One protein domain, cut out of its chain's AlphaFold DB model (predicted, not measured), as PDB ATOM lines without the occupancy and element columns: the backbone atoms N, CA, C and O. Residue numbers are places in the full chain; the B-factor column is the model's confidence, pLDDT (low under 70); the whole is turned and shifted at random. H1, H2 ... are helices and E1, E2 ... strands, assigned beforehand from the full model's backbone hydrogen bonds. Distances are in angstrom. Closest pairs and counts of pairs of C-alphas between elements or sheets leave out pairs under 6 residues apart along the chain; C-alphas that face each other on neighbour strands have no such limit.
ATOM      1  N   SER A  62      10.454  -4.706 -69.409       69.12
ATOM      2  CA  SER A  62      10.896  -6.094 -69.203       69.12
ATOM      3  C   SER A  62      10.096  -6.830 -68.124       69.12
ATOM      4  O   SER A  62       9.778  -8.005 -68.285       69.12
ATOM      5  N   ASN A  63       9.774  -6.157 -67.015       66.75
ATOM      6  CA  ASN A  63       9.158  -6.795 -65.844       66.75
ATOM      7  C   ASN A  63       7.627  -6.774 -65.875       66.75
ATOM      8  O   ASN A  63       6.989  -7.475 -65.092       66.75
ATOM      9  N   LYS A  64       7.033  -5.922 -66.712       61.09
ATOM     10  CA  LYS A  64       5.602  -5.625 -66.704       61.09
ATOM     11  C   LYS A  64       5.047  -5.606 -68.128       61.09
ATOM     12  O   LYS A  64       4.598  -4.570 -68.616       61.09
ATOM     13  N   CYS A  65       5.014  -6.777 -68.769       57.00
ATOM     14  CA  CYS A  65       4.265  -6.959 -70.021       57.00
ATOM     15  C   CYS A  65       2.786  -6.558 -69.879       57.00
ATOM     16  O   CYS A  65       2.196  -6.107 -70.853       57.00
ATOM     17  N   ASP A  66       2.216  -6.635 -68.672       57.81
ATOM     18  CA  ASP A  66       0.810  -6.299 -68.401       57.81
ATOM     19  C   ASP A  66       0.472  -4.814 -68.610       57.81
ATOM     20  O   ASP A  66      -0.684  -4.463 -68.834       57.81
ATOM     21  N   TYR A  67       1.469  -3.925 -68.537       54.03
ATOM     22  CA  TYR A  67       1.280  -2.485 -68.764       54.03
ATOM     23  C   TYR A  67       1.538  -2.080 -70.212       54.03
ATOM     24  O   TYR A  67       1.280  -0.935 -70.592       54.03
ATOM     25  N   LEU A  68       2.050  -3.003 -71.024       63.91
ATOM     26  CA  LEU A  68       2.257  -2.762 -72.433       63.91
ATOM     27  C   LEU A  68       1.010  -3.161 -73.193       63.91
ATOM     28  O   LEU A  68       0.530  -4.288 -73.112       63.91
ATOM     29  N   ARG A  69       0.494  -2.223 -73.985       74.69
ATOM     30  CA  ARG A  69      -0.514  -2.547 -74.983       74.69
ATOM     31  C   ARG A  69       0.127  -3.511 -75.983       74.69
ATOM     32  O   ARG A  69       0.991  -3.112 -76.764       74.69
ATOM     33  N   LEU A  70      -0.263  -4.780 -75.898       83.94
ATOM     34  CA  LEU A  70       0.174  -5.829 -76.812       83.94
ATOM     35  C   LEU A  70      -0.609  -5.660 -78.115       83.94
ATOM     36  O   LEU A  70      -1.810  -5.915 -78.172       83.94
ATOM     37  N   ASP A  71       0.065  -5.152 -79.137       85.81
ATOM     38  CA  ASP A  71      -0.492  -4.793 -80.444       85.81
ATOM     39  C   ASP A  71       0.125  -5.617 -81.587       85.81
ATOM     40  O   ASP A  71      -0.280  -5.480 -82.739       85.81
ATOM     41  N   MET A  72       1.061  -6.518 -81.270       84.44
ATOM     42  CA  MET A  72       1.688  -7.423 -82.224       84.44
ATOM     43  C   MET A  72       1.748  -8.854 -81.686       84.44
ATOM     44  O   MET A  72       2.002  -9.096 -80.508       84.44
ATOM     45  N   ILE A  73       1.569  -9.830 -82.576       86.56
ATOM     46  CA  ILE A  73       1.767 -11.247 -82.272       86.56
ATOM     47  C   ILE A  73       2.926 -11.766 -83.121       86.56
ATOM     48  O   ILE A  73       2.838 -11.809 -84.348       86.56
ATOM     49  N   LEU A  74       4.003 -12.199 -82.467       84.50
ATOM     50  CA  LEU A  74       5.105 -12.904 -83.116       84.50
ATOM     51  C   LEU A  74       4.837 -14.405 -83.078       84.50
ATOM     52  O   LEU A  74       4.669 -14.990 -82.009       84.50
ATOM     53  N   ARG A  75       4.824 -15.039 -84.249       87.88
ATOM     54  CA  ARG A  75       4.706 -16.494 -84.373       87.88
ATOM     55  C   ARG A  75       6.027 -17.066 -84.863       87.88
ATOM     56  O   ARG A  75       6.483 -16.718 -85.949       87.88
ATOM     57  N   ILE A  76       6.632 -17.938 -84.061       85.38
ATOM     58  CA  ILE A  76       7.883 -18.629 -84.387       85.38
ATOM     59  C   ILE A  76       7.591 -20.128 -84.344       85.38
ATOM     60  O   ILE A  76       7.555 -20.747 -83.279       85.38
ATOM     61  N   GLY A  77       7.308 -20.704 -85.514       90.75
ATOM     62  CA  GLY A  77       6.792 -22.068 -85.614       90.75
ATOM     63  C   GLY A  77       5.452 -22.201 -84.884       90.75
ATOM     64  O   GLY A  77       4.481 -21.542 -85.251       90.75
ATOM     65  N   GLN A  78       5.420 -23.035 -83.841       91.25
ATOM     66  CA  GLN A  78       4.233 -23.246 -82.999       91.25
ATOM     67  C   GLN A  78       4.154 -22.299 -81.792       91.25
ATOM     68  O   GLN A  78       3.144 -22.274 -81.093       91.25
ATOM     69  N   ILE A  79       5.198 -21.510 -81.534       87.88
ATOM     70  CA  ILE A  79       5.231 -20.586 -80.400       87.88
ATOM     71  C   ILE A  79       4.561 -19.278 -80.810       87.88
ATOM     72  O   ILE A  79       4.868 -18.714 -81.861       87.88
ATOM     73  N   THR A  80       3.665 -18.793 -79.954       85.88
ATOM     74  CA  THR A  80       2.981 -17.509 -80.112       85.88
ATOM     75  C   THR A  80       3.394 -16.586 -78.975       85.88
ATOM     76  O   THR A  80       3.220 -16.928 -77.809       85.88
ATOM     77  N   ILE A  81       3.949 -15.427 -79.321       85.06
ATOM     78  CA  ILE A  81       4.459 -14.434 -78.376       85.06
ATOM     79  C   ILE A  81       3.691 -13.129 -78.612       85.06
ATOM     80  O   ILE A  81       3.972 -12.429 -79.593       85.06
ATOM     81  N   PRO A  82       2.708 -12.792 -77.763       83.44
ATOM     82  CA  PRO A  82       2.090 -11.476 -77.800       83.44
ATOM     83  C   PRO A  82       3.095 -10.440 -77.275       83.44
ATOM     84  O   PRO A  82       3.763 -10.657 -76.264       83.44
ATOM     85  N   THR A  83       3.259  -9.334 -77.992       80.06
ATOM     86  CA  THR A  83       4.276  -8.318 -77.701       80.06
ATOM     87  C   THR A  83       3.827  -6.928 -78.157       80.06
ATOM     88  O   THR A  83       2.801  -6.773 -78.820       80.06
ATOM     89  N   ASN A  84       4.602  -5.908 -77.796       83.56
ATOM     90  CA  ASN A  84       4.444  -4.554 -78.306       83.56
ATOM     91  C   ASN A  84       5.314  -4.354 -79.563       83.56
ATOM     92  O   ASN A  84       6.508  -4.674 -79.562       83.56
ATOM     93  N   CYS A  85       4.730  -3.810 -80.630       83.44
ATOM     94  CA  CYS A  85       5.384  -3.610 -81.917       83.44
ATOM     95  C   CYS A  85       6.622  -2.714 -81.794       83.44
ATOM     96  O   CYS A  85       7.680  -3.072 -82.313       83.44
ATOM     97  N   TYR A  86       6.544  -1.617 -81.036       83.25
ATOM     98  CA  TYR A  86       7.650  -0.674 -80.873       83.25
ATOM     99  C   TYR A  86       8.828  -1.281 -80.114       83.25
ATOM    100  O   TYR A  86       9.977  -1.078 -80.506       83.25
ATOM    101  N   THR A  87       8.570  -2.077 -79.076       79.75
ATOM    102  CA  THR A  87       9.635  -2.801 -78.367       79.75
ATOM    103  C   THR A  87      10.314  -3.815 -79.289       79.75
ATOM    104  O   THR A  87      11.541  -3.865 -79.365       79.75
ATOM    105  N   ALA A  88       9.542  -4.587 -80.053       83.00
ATOM    106  CA  ALA A  88      10.099  -5.605 -80.937       83.00
ATOM    107  C   ALA A  88      10.926  -5.016 -82.096       83.00
ATOM    108  O   ALA A  88      12.013  -5.518 -82.395       83.00
ATOM    109  N   ILE A  89      10.456  -3.937 -82.736       86.88
ATOM    110  CA  ILE A  89      11.202  -3.278 -83.822       86.88
ATOM    111  C   ILE A  89      12.427  -2.518 -83.305       86.88
ATOM    112  O   ILE A  89      13.422  -2.441 -84.023       86.88
ATOM    113  N   ALA A  90      12.399  -2.000 -82.069       82.75
ATOM    114  CA  ALA A  90      13.545  -1.318 -81.465       82.75
ATOM    115  C   ALA A  90      14.764  -2.244 -81.324       82.75
ATOM    116  O   ALA A  90      15.901  -1.791 -81.447       82.75
ATOM    117  N   HIS A  91      14.533  -3.544 -81.123       80.75
ATOM    118  CA  HIS A  91      15.594  -4.544 -80.994       80.75
ATOM    119  C   HIS A  91      15.901  -5.302 -82.294       80.75
ATOM    120  O   HIS A  91      16.854  -6.079 -82.333       80.75
ATOM    121  N   SER A  92      15.128  -5.097 -83.365       83.56
ATOM    122  CA  SER A  92      15.285  -5.846 -84.612       83.56
ATOM    123  C   SER A  92      15.155  -4.952 -85.848       83.56
ATOM    124  O   SER A  92      14.043  -4.676 -86.311       83.56
ATOM    125  N   PRO A  93      16.287  -4.584 -86.484       86.31
ATOM    126  CA  PRO A  93      16.284  -3.865 -87.760       86.31
ATOM    127  C   PRO A  93      15.546  -4.612 -88.880       86.31
ATOM    128  O   PRO A  93      15.049  -4.009 -89.831       86.31
ATOM    129  N   PHE A  94      15.472  -5.943 -88.795       86.81
ATOM    130  CA  PHE A  94      14.687  -6.749 -89.725       86.81
ATOM    131  C   PHE A  94      13.183  -6.523 -89.536       86.81
ATOM    132  O   PHE A  94      12.492  -6.246 -90.517       86.81
ATOM    133  N   LEU A  95      12.690  -6.589 -88.293       85.69
ATOM    134  CA  LEU A  95      11.279  -6.334 -87.998       85.69
ATOM    135  C   LEU A  95      10.901  -4.888 -88.315       85.69
ATOM    136  O   LEU A  95       9.838  -4.672 -88.882       85.69
ATOM    137  N   ARG A  96      11.790  -3.922 -88.047       88.44
ATOM    138  CA  ARG A  96      11.567  -2.514 -88.400       88.44
ATOM    139  C   ARG A  96      11.279  -2.337 -89.890       88.44
ATOM    140  O   ARG A  96      10.229  -1.817 -90.244       88.44
ATOM    141  N   ARG A  97      12.159  -2.851 -90.759       90.12
ATOM    142  CA  ARG A  97      11.977  -2.763 -92.219       90.12
ATOM    143  C   ARG A  97      10.683  -3.419 -92.692       90.12
ATOM    144  O   ARG A  97      10.039  -2.906 -93.595       90.12
ATOM    145  N   ARG A  98      10.314  -4.559 -92.102       86.56
ATOM    146  CA  ARG A  98       9.064  -5.253 -92.437       86.56
ATOM    147  C   ARG A  98       7.833  -4.483 -91.978       86.56
ATOM    148  O   ARG A  98       6.852  -4.463 -92.702       86.56
ATOM    149  N   PHE A  99       7.889  -3.871 -90.803       85.12
ATOM    150  CA  PHE A  99       6.795  -3.079 -90.258       85.12
ATOM    151  C   PHE A  99       6.549  -1.816 -91.089       85.12
ATOM    152  O   PHE A  99       5.411  -1.541 -91.448       85.12
ATOM    153  N   ASP A 100       7.617  -1.114 -91.482       86.06
ATOM    154  CA  ASP A 100       7.518   0.081 -92.331       86.06
ATOM    155  C   ASP A 100       6.872  -0.238 -93.693       86.06
ATOM    156  O   ASP A 100       5.985   0.477 -94.142       86.06
ATOM    157  N   GLN A 101       7.217  -1.378 -94.302       84.19
ATOM    158  CA  GLN A 101       6.608  -1.843 -95.560       84.19
ATOM    159  C   GLN A 101       5.104  -2.133 -95.467       84.19
ATOM    160  O   GLN A 101       4.436  -2.170 -96.495       84.19
ATOM    161  N   VAL A 102       4.586  -2.414 -94.270       74.12
ATOM    162  CA  VAL A 102       3.167  -2.734 -94.052       74.12
ATOM    163  C   VAL A 102       2.337  -1.469 -93.820       74.12
ATOM    164  O   VAL A 102       1.137  -1.498 -94.058       74.12
ATOM    165  N   ILE A 103       2.955  -0.374 -93.365       65.81
ATOM    166  CA  ILE A 103       2.267   0.898 -93.088       65.81
ATOM    167  C   ILE A 103       2.145   1.773 -94.344       65.81
ATOM    168  O   ILE A 103       1.213   2.565 -94.437       65.81
ATOM    169  N   ASP A 104       3.040   1.610 -95.319       58.12
ATOM    170  CA  ASP A 104       3.005   2.334 -96.600       58.12
ATOM    171  C   ASP A 104       1.988   1.756 -97.623       58.12
ATOM    172  O   ASP A 104       2.090   2.029 -98.822       58.12
ATOM    173  N   VAL A 105       1.007   0.960 -97.170       48.62
ATOM    174  CA  VAL A 105      -0.099   0.387 -97.972       48.62
ATOM    175  C   VAL A 105      -1.434   0.861 -97.416       48.62
ATOM    176  O   VAL A 105      -2.293   1.259 -98.235       48.62
TER     177      VAL A 105
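Overview. This is residues 62 to 105 of the 105 residues of an uncharacterized protein of Anisakis simplex (UniProt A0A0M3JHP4). A two-stranded hairpin, E1 and E2, has its turn end, residues 75 to 80, sticking out; at its other end the chain enters H1, and H2 folds back from H1 as a narrow V. The 44 printed residues hold, in order, E1, E2, H1 and H2, with an antiparallel sheet E1 - E2, a mixed class of helices and strands. The whole is only just loose, close to compact, with a radius of gyration of the C-alphas of 11.3 A and spans of 31 by 24 by 18 A.

Along the chain. E1, residues 72 to 76, is 13.0 A long and begins at C-alpha 72 (1.688, -7.423, -82.224). E2, residues 79 to 83, is 12.6 A. H1, residues 85 to 91, is 10.3 A. H2, residues 93 to 103, is 15.7 A and ends at C-alpha 103 (2.267, 0.898, -93.088).

Arrangement. E1 and E2 form an antiparallel hairpin at 157 degrees, with N 74 and O 81 within hydrogen-bond range at 2.9 A. The closest C-alphas of E1 and H1, Met 72 and Cys 85, are 5.3 A apart. H1 and H2 touch only at the corner, the closest C-alphas, Ile 89 and Arg 96, being 4.7 A apart; they run opposite ways at a shallow tilt of 30 degrees. H2 is apart from E1 and E2. In H1 and H2 every O i to N i+4 pair is within hydrogen-bond range.

Size, cuts and confidence. The two C-alphas farthest apart, Asn 63 and Val 105, are 34.2 A apart. The printed part has no cut, and its three links between elements are tight. Confidence is under 70 at residues 62 to 68 and 103 to 105.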